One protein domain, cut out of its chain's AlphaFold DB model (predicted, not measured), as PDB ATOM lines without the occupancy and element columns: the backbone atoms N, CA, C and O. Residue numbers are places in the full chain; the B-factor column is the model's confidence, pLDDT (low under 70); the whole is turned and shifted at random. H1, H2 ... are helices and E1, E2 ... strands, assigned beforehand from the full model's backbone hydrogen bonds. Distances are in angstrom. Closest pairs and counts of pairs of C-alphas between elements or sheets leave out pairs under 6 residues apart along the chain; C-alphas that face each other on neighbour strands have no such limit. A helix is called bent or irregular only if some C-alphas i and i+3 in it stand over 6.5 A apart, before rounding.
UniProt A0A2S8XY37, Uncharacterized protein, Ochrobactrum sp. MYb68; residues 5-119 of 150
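This is residues 5 to 119 of the 150 residues of an uncharacterized protein of Ochrobactrum sp. MYb68 (UniProt A0A2S8XY37). The model is an open, flat U: the long helix H1 makes one arm, the helix H4 the other, and H3 joins them at one end, with the short helix H2 at the corner between H1 and H3. From E1 at that corner, residues 12 to 30 run along the outer side of H1a to the far end of H1, which bends slightly but runs nearly straight. The printed part has 115 residues, with one named strand and four named helices in the order E1, H1, H2, H3, H4, and is mostly helix. It is only just loose, close to extended, with a radius of gyration of the C-alphas of 19.7 A, and spans 48 by 46 by 20 A.

E1 is residues 9 to 11, with C-alpha 9 at (-45.608, 46.429, 287.664). H1, residues 31 to 61, was assigned as one helix by its hydrogen bonds but is bent: C-alphas 49 and 52 are 6.6 A apart. Its arms are H1a, residues 31 to 49, 26.6 A, and H1b, residues 52 to 61, 14.2 A. H2 is residues 63 to 67, H3 residues 78 to 90, 18.1 A, and H4 residues 93 to 111, 27.0 A, ending at C-alpha 111 (-88.290, 60.653, 306.739).

E1 pairs with no named strand; residues 5 to 6 pair antiparallel with its residues 9 to 10. H1a and H1b stand at a shallow tilt of 18 degrees. H2 and H3 touch, closest at the C-alphas of Val 66 and Ala 85, 5.3 A. H3, with residues 82 to 85 alone, only just touches H1b, with 3 pairs of C-alphas within 8 A, closest Ile 59 and Ala 85 at 6.5 A, about perpendicular at 74 degrees. H3 and H4 are close but not clearly touching, about perpendicular at 82 degrees. H1a and H4 are apart. Every O i to N i+4 pair is within hydrogen-bond range in H1a, H1b, H2, H3 and H4.

The C-alphas farthest apart, of Asn 7 and Gly 112, are 54.6 A apart. The printed part has no cut, and the link E1 to H1 is long, 19 residues. The pLDDT is under 70 for residues 5 to 24.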
ATOM      1  N   LYS A   5     -48.330  40.085 288.260       44.97
ATOM      2  CA  LYS A   5     -47.314  41.090 288.583       44.97
ATOM      3  C   LYS A   5     -45.999  40.630 287.965       44.97
ATOM      4  O   LYS A   5     -45.417  39.651 288.417       44.97
ATOM      5  N   GLU A   6     -45.534  41.335 286.939       56.53
ATOM      6  CA  GLU A   6     -44.199  41.137 286.363       56.53
ATOM      7  C   GLU A   6     -43.358  42.388 286.611       56.53
ATOM      8  O   GLU A   6     -43.832  43.514 286.455       56.53
ATOM      9  N   ASN A   7     -42.095  42.212 287.010       54.91
ATOM     10  CA  ASN A   7     -41.134  43.310 287.200       54.91
ATOM     11  C   ASN A   7     -41.637  44.447 288.118       54.91
ATOM     12  O   ASN A   7     -41.404  45.624 287.844       54.91
ATOM     13  N   CYS A   8     -42.348  44.109 289.200       52.09
ATOM     14  CA  CYS A   8     -42.953  45.075 290.132       52.09
ATOM     15  C   CYS A   8     -43.986  46.035 289.508       52.09
ATOM     16  O   CYS A   8     -44.302  47.070 290.103       52.09
ATOM     17  N   ARG A   9     -44.530  45.696 288.334       49.69
ATOM     18  CA  ARG A   9     -45.608  46.429 287.664       49.69
ATOM     19  C   ARG A   9     -46.857  45.559 287.613       49.69
ATOM     20  O   ARG A   9     -46.780  44.367 287.317       49.69
ATOM     21  N   PHE A  10     -48.004  46.158 287.913       58.78
ATOM     22  CA  PHE A  10     -49.286  45.495 287.711       58.78
ATOM     23  C   PHE A  10     -49.578  45.433 286.216       58.78
ATOM     24  O   PHE A  10     -49.653  46.469 285.557       58.78
ATOM     25  N   ILE A  11     -49.731  44.221 285.685       56.91
ATOM     26  CA  ILE A  11     -50.256  44.029 284.340       56.91
ATOM     27  C   ILE A  11     -51.768  43.851 284.488       56.91
ATOM     28  O   ILE A  11     -52.197  42.872 285.106       56.91
ATOM     29  N   PRO A  12     -52.592  44.769 283.947       53.50
ATOM     30  CA  PRO A  12     -54.024  44.554 283.863       53.50
ATOM     31  C   PRO A  12     -54.270  43.427 282.859       53.50
ATOM     32  O   PRO A  12     -54.383  43.629 281.654       53.50
ATOM     33  N   THR A  13     -54.302  42.202 283.355       53.69
ATOM     34  CA  THR A  13     -54.846  41.070 282.623       53.69
ATOM     35  C   THR A  13     -56.357  41.238 282.632       53.69
ATOM     36  O   THR A  13     -56.980  41.279 283.697       53.69
ATOM     37  N   GLN A  14     -56.970  41.353 281.447       52.41
ATOM     38  CA  GLN A  14     -58.417  41.189 281.365       52.41
ATOM     39  C   GLN A  14     -58.747  39.855 282.036       52.41
ATOM     40  O   GLN A  14     -58.101  38.848 281.713       52.41
ATOM     41  N   PRO A  15     -59.682  39.809 283.000       52.00
ATOM     42  CA  PRO A  15     -60.112  38.527 283.508       52.00
ATOM     43  C   PRO A  15     -60.572  37.716 282.297       52.00
ATOM     44  O   PRO A  15     -61.450  38.155 281.553       52.00
ATOM     45  N   HIS A  16     -59.962  36.541 282.083       52.97
ATOM     46  CA  HIS A  16     -60.575  35.507 281.255       52.97
ATOM     47  C   HIS A  16     -62.054  35.494 281.602       52.97
ATOM     48  O   HIS A  16     -62.364  35.479 282.793       52.97
ATOM     49  N   ILE A  17     -62.900  35.579 280.573       57.75
ATOM     50  CA  ILE A  17     -64.353  35.746 280.620       57.75
ATOM     51  C   ILE A  17     -64.957  34.739 281.611       57.75
ATOM     52  O   ILE A  17     -65.425  33.671 281.231       57.75
ATOM     53  N   PHE A  18     -64.911  35.047 282.905       53.69
ATOM     54  CA  PHE A  18     -65.611  34.291 283.917       53.69
ATOM     55  C   PHE A  18     -67.011  34.855 283.880       53.69
ATOM     56  O   PHE A  18     -67.305  35.899 284.461       53.69
ATOM     57  N   ARG A  19     -67.825  34.203 283.062       60.84
ATOM     58  CA  ARG A  19     -69.253  34.424 283.007       60.84
ATOM     59  C   ARG A  19     -69.891  33.325 283.827       60.84
ATOM     60  O   ARG A  19     -69.716  32.144 283.536       60.84
ATOM     61  N   ILE A  20     -70.626  33.726 284.852       61.91
ATOM     62  CA  ILE A  20     -71.567  32.842 285.528       61.91
ATOM     63  C   ILE A  20     -72.628  32.398 284.501       61.91
ATOM     64  O   ILE A  20     -73.113  31.265 284.531       61.91
ATOM     65  N   SER A  21     -72.952  33.260 283.528       64.88
ATOM     66  CA  SER A  21     -73.778  32.890 282.384       64.88
ATOM     67  C   SER A  21     -73.095  31.837 281.499       64.88
ATOM     68  O   SER A  21     -71.982  32.020 281.013       64.88
ATOM     69  N   GLY A  22     -73.797  30.724 281.260       64.31
ATOM     70  CA  GLY A  22     -73.314  29.614 280.427       64.31
ATOM     71  C   GLY A  22     -72.883  28.357 281.190       64.31
ATOM     72  O   GLY A  22     -72.571  27.364 280.542       64.31
ATOM     73  N   VAL A  23     -72.925  28.361 282.531       69.75
ATOM     74  CA  VAL A  23     -72.721  27.142 283.347       69.75
ATOM     75  C   VAL A  23     -73.836  26.110 283.107       69.75
ATOM     76  O   VAL A  23     -73.574  24.913 283.091       69.75
ATOM     77  N   HIS A  24     -75.059  26.581 282.847       67.31
ATOM     78  CA  HIS A  24     -76.194  25.769 282.405       67.31
ATOM     79  C   HIS A  24     -76.820  26.359 281.128       67.31
ATOM     80  O   HIS A  24     -76.766  27.581 280.921       67.31
ATOM     81  N   PRO A  25     -77.443  25.534 280.269       73.38
ATOM     82  CA  PRO A  25     -78.267  26.015 279.167       73.38
ATOM     83  C   PRO A  25     -79.393  26.936 279.658       73.38
ATOM     84  O   PRO A  25     -80.049  26.677 280.662       73.38
ATOM     85  N   SER A  26     -79.657  28.025 278.927       70.50
ATOM     86  CA  SER A  26     -80.648  29.038 279.338       70.50
ATOM     87  C   SER A  26     -82.085  28.509 279.441       70.50
ATOM     88  O   SER A  26     -82.901  29.118 280.112       70.50
ATOM     89  N   TRP A  27     -82.417  27.393 278.794       73.38
ATOM     90  CA  TRP A  27     -83.758  26.798 278.844       73.38
ATOM     91  C   TRP A  27     -83.970  25.865 280.051       73.38
ATOM     92  O   TRP A  27     -85.102  25.472 280.311       73.38
ATOM     93  N   GLU A  28     -82.915  25.537 280.804       77.44
ATOM     94  CA  GLU A  28     -82.991  24.732 282.037       77.44
ATOM     95  C   GLU A  28     -83.233  25.589 283.290       77.44
ATOM     96  O   GLU A  28     -83.425  25.067 284.387       77.44
ATOM     97  N   MET A  29     -83.204  26.917 283.147       78.06
ATOM     98  CA  MET A  29     -83.216  27.862 284.258       78.06
ATOM     99  C   MET A  29     -84.441  28.771 284.227       78.06
ATOM    100  O   MET A  29     -84.975  29.116 283.173       78.06
ATOM    101  N   GLN A  30     -84.860  29.221 285.408       81.56
ATOM    102  CA  GLN A  30     -85.934  30.198 285.536       81.56
ATOM    103  C   GLN A  30     -85.481  31.571 284.962       81.56
ATOM    104  O   GLN A  30     -84.345  31.985 285.209       81.56
ATOM    105  N   PRO A  31     -86.321  32.297 284.192       79.88
ATOM    106  CA  PRO A  31     -85.908  33.532 283.509       79.88
ATOM    107  C   PRO A  31     -85.387  34.667 284.407       79.88
ATOM    108  O   PRO A  31     -84.416  35.330 284.041       79.88
ATOM    109  N   ASP A  32     -85.983  34.885 285.582       80.94
ATOM    110  CA  ASP A  32     -85.507  35.870 286.563       80.94
ATOM    111  C   ASP A  32     -84.130  35.466 287.133       80.94
ATOM    112  O   ASP A  32     -83.272  36.326 287.324       80.94
ATOM    113  N   TYR A  33     -83.864  34.166 287.328       81.31
ATOM    114  CA  TYR A  33     -82.532  33.677 287.714       81.31
ATOM    115  C   TYR A  33     -81.486  33.973 286.632       81.31
ATOM    116  O   TYR A  33     -80.410  34.489 286.932       81.31
ATOM    117  N   ILE A  34     -81.813  33.733 285.357       82.12
ATOM    118  CA  ILE A  34     -80.927  34.071 284.229       82.12
ATOM    119  C   ILE A  34     -80.646  35.575 284.195       82.12
ATOM    120  O   ILE A  34     -79.504  35.982 283.975       82.12
ATOM    121  N   GLN A  35     -81.673  36.405 284.408       82.06
ATOM    122  CA  GLN A  35     -81.520  37.856 284.457       82.06
ATOM    123  C   GLN A  35     -80.593  38.276 285.606       82.06
ATOM    124  O   GLN A  35     -79.659  39.035 285.364       82.06
ATOM    125  N   ALA A  36     -80.788  37.735 286.810       82.88
ATOM    126  CA  ALA A  36     -79.937  38.018 287.965       82.88
ATOM    127  C   ALA A  36     -78.470  37.638 287.706       82.88
ATOM    128  O   ALA A  36     -77.570  38.449 287.925       82.88
ATOM    129  N   VAL A  37     -78.229  36.441 287.162       83.62
ATOM    130  CA  VAL A  37     -76.888  35.966 286.795       83.62
ATOM    131  C   VAL A  37     -76.225  36.890 285.767       83.62
ATOM    132  O   VAL A  37     -75.072  37.278 285.937       83.62
ATOM    133  N   ARG A  38     -76.951  37.298 284.721       83.25
ATOM    134  CA  ARG A  38     -76.421  38.216 283.697       83.25
ATOM    135  C   ARG A  38     -76.135  39.610 284.249       83.25
ATOM    136  O   ARG A  38     -75.157  40.229 283.843       83.25
ATOM    137  N   SER A  39     -76.968  40.107 285.159       84.62
ATOM    138  CA  SER A  39     -76.727  41.382 285.838       84.62
ATOM    139  C   SER A  39     -75.482  41.324 286.725       84.62
ATOM    140  O   SER A  39     -74.707  42.278 286.723       84.62
ATOM    141  N   LEU A  40     -75.248  40.207 287.423       85.06
ATOM    142  CA  LEU A  40     -74.016  39.986 288.185       85.06
ATOM    143  C   LEU A  40     -72.784  39.942 287.273       85.06
ATOM    144  O   LEU A  40     -71.794  40.604 287.575       85.06
ATOM    145  N   ASP A  41     -72.858  39.239 286.140       84.25
ATOM    146  CA  ASP A  41     -71.782  39.222 285.141       84.25
ATOM    147  C   ASP A  41     -71.476  40.630 284.609       84.25
ATOM    148  O   ASP A  41     -70.311  41.018 284.524       84.25
ATOM    149  N   ALA A  42     -72.508  41.411 284.275       85.62
ATOM    150  CA  ALA A  42     -72.350  42.777 283.783       85.62
ATOM    151  C   ALA A  42     -71.728  43.703 284.838       85.62
ATOM    152  O   ALA A  42     -70.848  44.501 284.515       85.62
ATOM    153  N   PHE A  43     -72.144  43.576 286.101       85.00
ATOM    154  CA  PHE A  43     -71.546  44.317 287.208       85.00
ATOM    155  C   PHE A  43     -70.077  43.935 287.413       85.00
ATOM    156  O   PHE A  43     -69.222  44.815 287.486       85.00
ATOM    157  N   ASN A  44     -69.772  42.636 287.442       83.38
ATOM    158  CA  ASN A  44     -68.405  42.140 287.561       83.38
ATOM    159  C   ASN A  44     -67.521  42.667 286.421       83.38
ATOM    160  O   ASN A  44     -66.416  43.144 286.668       83.38
ATOM    161  N   LEU A  45     -68.027  42.653 285.184       83.94
ATOM    162  CA  LEU A  45     -67.315  43.189 284.029       83.94
ATOM    163  C   LEU A  45     -67.034  44.687 284.182       83.94
ATOM    164  O   LEU A  45     -65.898  45.111 284.006       83.94
ATOM    165  N   TRP A  46     -68.035  45.480 284.570       85.81
ATOM    166  CA  TRP A  46     -67.863  46.915 284.795       85.81
ATOM    167  C   TRP A  46     -66.819  47.211 285.882       85.81
ATOM    168  O   TRP A  46     -65.943  48.054 285.685       85.81
ATOM    169  N   VAL A  47     -66.851  46.482 287.002       84.50
ATOM    170  CA  VAL A  47     -65.834  46.614 288.056       84.50
ATOM    171  C   VAL A  47     -64.446  46.275 287.512       84.50
ATOM    172  O   VAL A  47     -63.505  47.042 287.715       84.50
ATOM    173  N   CYS A  48     -64.307  45.160 286.798       81.44
ATOM    174  CA  CYS A  48     -63.013  44.710 286.299       81.44
ATOM    175  C   CYS A  48     -62.437  45.577 285.173       81.44
ATOM    176  O   CYS A  48     -61.226  45.772 285.137       81.44
ATOM    177  N   GLU A  49     -63.263  46.070 284.251       83.44
ATOM    178  CA  GLU A  49     -62.805  46.803 283.061       83.44
ATOM    179  C   GLU A  49     -62.741  48.315 283.262       83.44
ATOM    180  O   GLU A  49     -61.994  48.991 282.558       83.44
ATOM    181  N   VAL A  50     -63.511  48.857 284.207       85.81
ATOM    182  CA  VAL A  50     -63.595  50.306 284.422       85.81
ATOM    183  C   VAL A  50     -63.033  50.684 285.783       85.81
ATOM    184  O   VAL A  50     -62.103  51.482 285.863       85.81
ATOM    185  N   VAL A  51     -63.560  50.101 286.862       86.31
ATOM    186  CA  VAL A  51     -63.228  50.545 288.226       86.31
ATOM    187  C   VAL A  51     -61.803  50.153 288.620       86.31
ATOM    188  O   VAL A  51     -61.041  51.004 289.079       86.31
ATOM    189  N   LEU A  52     -61.414  48.889 288.425       85.12
ATOM    190  CA  LEU A  52     -60.087  48.406 288.816       85.12
ATOM    191  C   LEU A  52     -58.942  49.117 288.077       85.12
ATOM    192  O   LEU A  52     -57.992  49.513 288.751       85.12
ATOM    193  N   PRO A  53     -58.992  49.345 286.749       86.06
ATOM    194  CA  PRO A  53     -57.936  50.083 286.061       86.06
ATOM    195  C   PRO A  53     -57.764  51.508 286.583       86.06
ATOM    196  O   PRO A  53     -56.631  51.938 286.785       86.06
ATOM    197  N   ILE A  54     -58.863  52.217 286.869       87.94
ATOM    198  CA  ILE A  54     -58.811  53.559 287.470       87.94
ATOM    199  C   ILE A  54     -58.156  53.493 288.855       87.94
ATOM    200  O   ILE A  54     -57.270  54.291 289.155       87.94
ATOM    201  N   ALA A  55     -58.554  52.524 289.683       88.12
ATOM    202  CA  ALA A  55     -57.984  52.347 291.014       88.12
ATOM    203  C   ALA A  55     -56.476  52.041 290.958       88.12
ATOM    204  O   ALA A  55     -55.698  52.672 291.669       88.12
ATOM    205  N   PHE A  56     -56.042  51.120 290.093       87.50
ATOM    206  CA  PHE A  56     -54.625  50.780 289.946       87.50
ATOM    207  C   PHE A  56     -53.797  51.924 289.364       87.50
ATOM    208  O   PHE A  56     -52.679  52.144 289.824       87.50
ATOM    209  N   GLN A  57     -54.345  52.671 288.401       89.44
ATOM    210  CA  GLN A  57     -53.704  53.875 287.878       89.44
ATOM    211  C   GLN A  57     -53.463  54.886 289.004       89.44
ATOM    212  O   GLN A  57     -52.338  55.346 289.188       89.44
ATOM    213  N   TRP A  58     -54.489  55.161 289.814       92.44
ATOM    214  CA  TRP A  58     -54.374  56.076 290.947       92.44
ATOM    215  C   TRP A  58     -53.352  55.588 291.985       92.44
ATOM    216  O   TRP A  58     -52.539  56.375 292.468       92.44
ATOM    217  N   ILE A  59     -53.344  54.287 292.301       91.12
ATOM    218  CA  ILE A  59     -52.376  53.676 293.227       91.12
ATOM    219  C   ILE A  59     -50.940  53.848 292.729       91.12
ATOM    220  O   ILE A  59     -50.056  54.156 293.527       91.12
ATOM    221  N   GLU A  60     -50.687  53.645 291.436       90.44
ATOM    222  CA  GLU A  60     -49.341  53.798 290.879       90.44
ATOM    223  C   GLU A  60     -48.893  55.271 290.891       90.44
ATOM    224  O   GLU A  60     -47.739  55.553 291.212       90.44
ATOM    225  N   GLU A  61     -49.805  56.217 290.639       92.62
ATOM    226  CA  GLU A  61     -49.539  57.661 290.747       92.62
ATOM    227  C   GLU A  61     -49.212  58.102 292.187       92.62
ATOM    228  O   GLU A  61     -48.383  58.991 292.388       92.62
ATOM    229  N   HIS A  62     -49.796  57.438 293.190       94.06
ATOM    230  CA  HIS A  62     -49.649  57.761 294.618       94.06
ATOM    231  C   HIS A  62     -48.837  56.708 295.387       94.06
ATOM    232  O   HIS A  62     -48.939  56.575 296.609       94.06
ATOM    233  N   LYS A  63     -47.994  55.948 294.680       90.94
ATOM    234  CA  LYS A  63     -47.305  54.759 295.204       90.94
ATOM    235  C   LYS A  63     -46.518  55.012 296.485       90.94
ATOM    236  O   LYS A  63     -46.512  54.176 297.381       90.94
ATOM    237  N   LYS A  64     -45.849  56.160 296.604       93.94
ATOM    238  CA  LYS A  64     -45.072  56.474 297.814       93.94
ATOM    239  C   LYS A  64     -45.961  56.532 299.053       93.94
ATOM    240  O   LYS A  64     -45.616  55.931 300.064       93.94
ATOM    241  N   ASP A  65     -47.104  57.194 298.946       94.00
ATOM    242  CA  ASP A  65     -48.016  57.390 300.069       94.00
ATOM    243  C   ASP A  65     -48.764  56.095 300.382       94.00
ATOM    244  O   ASP A  65     -48.812  55.676 301.539       94.00
ATOM    245  N   VAL A  66     -49.251  55.400 299.347       92.31
ATOM    246  CA  VAL A  66     -49.968  54.124 299.493       92.31
ATOM    247  C   VAL A  66     -49.090  53.066 300.165       92.31
ATOM    248  O   VAL A  66     -49.547  52.390 301.078       92.31
ATOM    249  N   TYR A  67     -47.830  52.922 299.755       92.44
ATOM    250  CA  TYR A  67     -46.972  51.841 300.253       92.44
ATOM    251  C   TYR A  67     -46.183  52.204 301.516       92.44
ATOM    252  O   TYR A  67     -45.597  51.317 302.128       92.44
ATOM    253  N   SER A  68     -46.184  53.473 301.945       92.56
ATOM    254  CA  SER A  68     -45.407  53.943 303.107       92.56
ATOM    255  C   SER A  68     -45.707  53.200 304.414       92.56
ATOM    256  O   SER A  68     -44.811  53.028 305.238       92.56
ATOM    257  N   ASN A  69     -46.949  52.739 304.588       85.44
ATOM    258  CA  ASN A  69     -47.434  52.101 305.814       85.44
ATOM    259  C   ASN A  69     -47.729  50.603 305.646       85.44
ATOM    260  O   ASN A  69     -48.285  49.986 306.553       85.44
ATOM    261  N   ILE A  70     -47.383  50.010 304.498       89.62
ATOM    262  CA  ILE A  70     -47.616  48.587 304.241       89.62
ATOM    263  C   ILE A  70     -46.365  47.805 304.663       89.62
ATOM    264  O   ILE A  70     -45.292  48.049 304.109       89.62
ATOM    265  N   PRO A  71     -46.466  46.858 305.618       89.19
ATOM    266  CA  PRO A  71     -45.343  45.991 305.962       89.19
ATOM    267  C   PRO A  71     -44.856  45.225 304.732       89.19
ATOM    268  O   PRO A  71     -45.674  44.753 303.946       89.19
ATOM    269  N   GLU A  72     -43.541  45.049 304.589       87.62
ATOM    270  CA  GLU A  72     -42.925  44.453 303.393       87.62
ATOM    271  C   GLU A  72     -43.536  43.089 303.026       87.62
ATOM    272  O   GLU A  72     -43.821  42.834 301.858       87.62
ATOM    273  N   GLN A  73     -43.874  42.261 304.024       90.25
ATOM    274  CA  GLN A  73     -44.526  40.963 303.809       90.25
ATOM    275  C   GLN A  73     -45.944  41.028 303.192       90.25
ATOM    276  O   GLN A  73     -46.484  39.996 302.803       90.25
ATOM    277  N   HIS A  74     -46.563  42.210 303.132       88.94
ATOM    278  CA  HIS A  74     -47.923  42.438 302.629       88.94
ATOM    279  C   HIS A  74     -47.968  43.344 301.390       88.94
ATOM    280  O   HIS A  74     -49.046  43.625 300.877       88.94
ATOM    281  N   VAL A  75     -46.815  43.782 300.873       84.25
ATOM    282  CA  VAL A  75     -46.713  44.680 299.703       84.25
ATOM    283  C   VAL A  75     -47.268  44.049 298.417       84.25
ATOM    284  O   VAL A  75     -47.687  44.762 297.503       84.25
ATOM    285  N   ASP A  76     -47.298  42.718 298.343       83.31
ATOM    286  CA  ASP A  76     -47.859  41.971 297.210       83.31
ATOM    287  C   ASP A  76     -49.337  41.586 297.394       83.31
ATOM    288  O   ASP A  76     -49.961  41.090 296.453       83.31
ATOM    289  N   ASP A  77     -49.924  41.842 298.567       87.19
ATOM    290  CA  ASP A  77     -51.347  41.610 298.802       87.19
ATOM    291  C   ASP A  77     -52.171  42.775 298.234       87.19
ATOM    292  O   ASP A  77     -52.223  43.880 298.780       87.19
ATOM    293  N   VAL A  78     -52.845  42.512 297.114       82.38
ATOM    294  CA  VAL A  78     -53.694  43.487 296.418       82.38
ATOM    295  C   VAL A  78     -54.804  44.028 297.322       82.38
ATOM    296  O   VAL A  78     -55.125  45.212 297.238       82.38
ATOM    297  N   GLY A  79     -55.374  43.196 298.198       83.81
ATOM    298  CA  GLY A  79     -56.409  43.626 299.133       83.81
ATOM    299  C   GLY A  79     -55.872  44.646 300.133       83.81
ATOM    300  O   GLY A  79     -56.515  45.669 300.373       83.81
ATOM    301  N   VAL A  80     -54.662  44.417 300.652       88.38
ATOM    302  CA  VAL A  80     -53.987  45.348 301.571       88.38
ATOM    303  C   VAL A  80     -53.652  46.667 300.874       88.38
ATOM    304  O   VAL A  80     -53.955  47.732 301.413       88.38
ATOM    305  N   VAL A  81     -53.093  46.615 299.662       89.25
ATOM    306  CA  VAL A  81     -52.740  47.815 298.881       89.25
ATOM    307  C   VAL A  81     -53.978  48.652 298.548       89.25
ATOM    308  O   VAL A  81     -53.965  49.869 298.744       89.25
ATOM    309  N   ILE A  82     -55.062  48.019 298.085       88.56
ATOM    310  CA  ILE A  82     -56.324  48.713 297.785       88.56
ATOM    311  C   ILE A  82     -56.911  49.332 299.053       88.56
ATOM    312  O   ILE A  82     -57.337  50.485 299.020       88.56
ATOM    313  N   ASN A  83     -56.913  48.605 300.174       89.81
ATOM    314  CA  ASN A  83     -57.435  49.127 301.433       89.81
ATOM    315  C   ASN A  83     -56.651  50.361 301.899       89.81
ATOM    316  O   ASN A  83     -57.246  51.376 302.255       89.81
ATOM    317  N   GLN A  84     -55.318  50.315 301.830       92.31
ATOM    318  CA  GLN A  84     -54.479  51.447 302.215       92.31
ATOM    319  C   GLN A  84     -54.688  52.662 301.299       92.31
ATOM    320  O   GLN A  84     -54.774  53.792 301.780       92.31
ATOM    321  N   ALA A  85     -54.820  52.439 299.991       92.69
ATOM    322  CA  ALA A  85     -55.163  53.492 299.041       92.69
ATOM    323  C   ALA A  85     -56.542  54.100 299.328       92.69
ATOM    324  O   ALA A  85     -56.714  55.317 299.273       92.69
ATOM    325  N   PHE A  86     -57.517  53.270 299.693       92.56
ATOM    326  CA  PHE A  86     -58.854  53.736 300.024       92.56
ATOM    327  C   PHE A  86     -58.885  54.597 301.292       92.56
ATOM    328  O   PHE A  86     -59.597  55.596 301.320       92.56
ATOM    329  N   GLU A  87     -58.070  54.294 302.307       94.25
ATOM    330  CA  GLU A  87     -57.938  55.162 303.487       94.25
ATOM    331  C   GLU A  87     -57.401  56.558 303.137       94.25
ATOM    332  O   GLU A  87     -57.875  57.554 303.686       94.25
ATOM    333  N   LEU A  88     -56.483  56.662 302.170       93.81
ATOM    334  CA  LEU A  88     -56.030  57.962 301.662       93.81
ATOM    335  C   LEU A  88     -57.155  58.701 300.927       93.81
ATOM    336  O   LEU A  88     -57.359  59.893 301.148       93.81
ATOM    337  N   ILE A  89     -57.926  57.991 300.098       93.75
ATOM    338  CA  ILE A  89     -59.073  58.560 299.375       93.75
ATOM    339  C   ILE A  89     -60.144  59.058 300.348       93.75
ATOM    340  O   ILE A  89     -60.707  60.132 300.138       93.75
ATOM    341  N   LYS A  90     -60.394  58.332 301.443       94.12
ATOM    342  CA  LYS A  90     -61.344  58.745 302.483       94.12
ATOM    343  C   LYS A  90     -60.980  60.089 303.100       94.12
ATOM    344  O   LYS A  90     -61.880  60.819 303.498       94.12
ATOM    345  N   ALA A  91     -59.702  60.448 303.174       93.25
ATOM    346  CA  ALA A  91     -59.286  61.748 303.693       93.25
ATOM    347  C   ALA A  91     -59.543  62.911 302.711       93.25
ATOM    348  O   ALA A  91     -59.467  64.074 303.112       93.25
ATOM    349  N   LEU A  92     -59.851  62.632 301.438       94.31
ATOM    350  CA  LEU A  92     -60.057  63.666 300.427       94.31
ATOM    351  C   LEU A  92     -61.398  64.398 300.624       94.31
ATOM    352  O   LEU A  92     -62.423  63.746 300.854       94.31
ATOM    353  N   PRO A  93     -61.444  65.734 300.432       96.31
ATOM    354  CA  PRO A  93     -62.679  66.511 300.556       96.31
ATOM    355  C   PRO A  93     -63.820  65.996 299.674       96.31
ATOM    356  O   PRO A  93     -64.948  65.890 300.140       96.31
ATOM    357  N   ALA A  94     -63.515  65.601 298.433       94.44
ATOM    358  CA  ALA A  94     -64.511  65.086 297.494       94.44
ATOM    359  C   ALA A  94     -65.191  63.799 297.995       94.44
ATOM    360  O   ALA A  94     -66.391  63.613 297.800       94.44
ATOM    361  N   TYR A  95     -64.444  62.917 298.669       93.75
ATOM    362  CA  TYR A  95     -65.016  61.706 299.254       93.75
ATOM    363  C   TYR A  95     -65.937  62.047 300.429       93.75
ATOM    364  O   TYR A  95     -67.051  61.532 300.516       93.75
ATOM    365  N   GLN A  96     -65.494  62.942 301.315       96.25
ATOM    366  CA  GLN A  96     -66.273  63.379 302.476       96.25
ATOM    367  C   GLN A  96     -67.565  64.099 302.067       96.25
ATOM    368  O   GLN A  96     -68.622  63.841 302.643       96.25
ATOM    369  N   GLU A  97     -67.508  64.946 301.037       97.12
ATOM    370  CA  GLU A  97     -68.686  65.588 300.450       97.12
ATOM    371  C   GLU A  97     -69.661  64.548 299.883       97.12
ATOM    372  O   GLU A  97     -70.849  64.569 300.208       97.12
ATOM    373  N   GLY A  98     -69.160  63.586 299.103       94.25
ATOM    374  CA  GLY A  98     -69.974  62.492 298.573       94.25
ATOM    375  C   GLY A  98     -70.647  61.661 299.671       94.25
ATOM    376  O   GLY A  98     -71.828  61.330 299.561       94.25
ATOM    377  N   LEU A  99     -69.929  61.372 300.760       95.31
ATOM    378  CA  LEU A  99     -70.469  60.649 301.911       95.31
ATOM    379  C   LEU A  99     -71.577  61.445 302.617       95.31
ATOM    380  O   LEU A  99     -72.613  60.875 302.961       95.31
ATOM    381  N   ALA A 100     -71.391  62.753 302.797       95.62
ATOM    382  CA  ALA A 100     -72.408  63.620 303.385       95.62
ATOM    383  C   ALA A 100     -73.684  63.661 302.526       95.62
ATOM    384  O   ALA A 100     -74.786  63.531 303.060       95.62
ATOM    385  N   LEU A 101     -73.543  63.758 301.198       93.94
ATOM    386  CA  LEU A 101     -74.669  63.703 300.259       93.94
ATOM    387  C   LEU A 101     -75.416  62.361 300.321       93.94
ATOM    388  O   LEU A 101     -76.647  62.343 300.262       93.94
ATOM    389  N   ALA A 102     -74.694  61.246 300.462       93.19
ATOM    390  CA  ALA A 102     -75.295  59.919 300.600       93.19
ATOM    391  C   ALA A 102     -76.110  59.793 301.899       93.19
ATOM    392  O   ALA A 102     -77.266  59.371 301.865       93.19
ATOM    393  N   GLN A 103     -75.552  60.231 303.029       94.81
ATOM    394  CA  GLN A 103     -76.248  60.228 304.321       94.81
ATOM    395  C   GLN A 103     -77.490  61.127 304.317       94.81
ATOM    396  O   GLN A 103     -78.524  60.783 304.884       94.81
ATOM    397  N   ASP A 104     -77.396  62.294 303.684       94.81
ATOM    398  CA  ASP A 104     -78.512  63.225 303.529       94.81
ATOM    399  C   ASP A 104     -79.628  62.635 302.646       94.81
ATOM    400  O   ASP A 104     -80.811  62.729 302.971       94.81
ATOM    401  N   TYR A 105     -79.264  61.921 301.575       92.44
ATOM    402  CA  TYR A 105     -80.217  61.138 300.788       92.44
ATOM    403  C   TYR A 105     -80.926  60.061 301.625       92.44
ATOM    404  O   TYR A 105     -82.154  59.980 301.578       92.44
ATOM    405  N   GLU A 106     -80.197  59.266 302.410       93.88
ATOM    406  CA  GLU A 106     -80.783  58.217 303.260       93.88
ATOM    407  C   GLU A 106     -81.753  58.782 304.304       93.88
ATOM    408  O   GLU A 106     -82.828  58.211 304.525       93.88
ATOM    409  N   LYS A 107     -81.418  59.933 304.902       95.00
ATOM    410  CA  LYS A 107     -82.315  60.653 305.817       95.00
ATOM    411  C   LYS A 107     -83.615  61.037 305.123       95.00
ATOM    412  O   LYS A 107     -84.672  60.645 305.607       95.00
ATOM    413  N   ARG A 108     -83.528  61.681 303.952       93.25
ATOM    414  CA  ARG A 108     -84.711  62.064 303.163       93.25
ATOM    415  C   ARG A 108     -85.588  60.878 302.767       93.25
ATOM    416  O   ARG A 108     -86.805  60.993 302.666       93.25
ATOM    417  N   VAL A 109     -84.980  59.732 302.464       92.19
ATOM    418  CA  VAL A 109     -85.738  58.511 302.149       92.19
ATOM    419  C   VAL A 109     -86.458  57.998 303.393       92.19
ATOM    420  O   VAL A 109     -87.628  57.634 303.314       92.19
ATOM    421  N   THR A 110     -85.777  57.993 304.539       95.00
ATOM    422  CA  THR A 110     -86.315  57.481 305.808       95.00
ATOM    423  C   THR A 110     -87.427  58.365 306.372       95.00
ATOM    424  O   THR A 110     -88.409  57.851 306.900       95.00
ATOM    425  N   ASP A 111     -87.297  59.687 306.254       95.50
ATOM    426  CA  ASP A 111     -88.290  60.653 306.739       95.50
ATOM    427  C   ASP A 111     -89.413  60.955 305.726       95.50
ATOM    428  O   ASP A 111     -90.373  61.655 306.052       95.50
ATOM    429  N   GLY A 112     -89.322  60.402 304.511       93.44
ATOM    430  CA  GLY A 112     -90.314  60.560 303.447       93.44
ATOM    431  C   GLY A 112     -90.249  61.889 302.687       93.44
ATOM    432  O   GLY A 112     -91.099  62.129 301.832       93.44
ATOM    433  N   SER A 113     -89.257  62.744 302.948       94.31
ATOM    434  CA  SER A 113     -89.051  64.011 302.230       94.31
ATOM    435  C   SER A 113     -88.311  63.853 300.894       94.31
ATOM    436  O   SER A 113     -88.111  64.831 300.170       94.31
ATOM    437  N   HIS A 114     -87.890  62.635 300.538       91.19
ATOM    438  CA  HIS A 114     -87.240  62.364 299.259       91.19
ATOM    439  C   HIS A 114     -88.190  62.617 298.083       91.19
ATOM    440  O   HIS A 114     -89.170  61.899 297.908       91.19
ATOM    441  N   ASP A 115     -87.839  63.580 297.227       87.88
ATOM    442  CA  ASP A 115     -88.499  63.809 295.942       87.88
ATOM    443  C   ASP A 115     -87.961  62.846 294.858       87.88
ATOM    444  O   ASP A 115     -86.826  63.006 294.391       87.88
ATOM    445  N   PRO A 116     -88.757  61.864 294.390       80.88
ATOM    446  CA  PRO A 116     -88.329  60.922 293.361       80.88
ATOM    447  C   PRO A 116     -88.205  61.557 291.968       80.88
ATOM    448  O   PRO A 116     -87.656  60.924 291.062       80.88
ATOM    449  N   SER A 117     -88.733  62.772 291.768       82.62
ATOM    450  CA  SER A 117     -88.682  63.486 290.490       82.62
ATOM    451  C   SER A 117     -87.289  64.045 290.176       82.62
ATOM    452  O   SER A 117     -86.947  64.200 289.005       82.62
ATOM    453  N   ALA A 118     -86.443  64.218 291.198       81.81
ATOM    454  CA  ALA A 118     -85.064  64.692 291.077       81.81
ATOM    455  C   ALA A 118     -84.077  63.646 290.510       81.81
ATOM    456  O   ALA A 118     -82.878  63.906 290.400       81.81
ATOM    457  N   LYS A 119     -84.543  62.437 290.173       82.50
ATOM    458  CA  LYS A 119     -83.692  61.362 289.642       82.50
ATOM    459  C   LYS A 119     -83.215  61.668 288.222       82.50
ATOM    460  O   LYS A 119     -83.916  62.304 287.440       82.50
TER     461      LYS A 119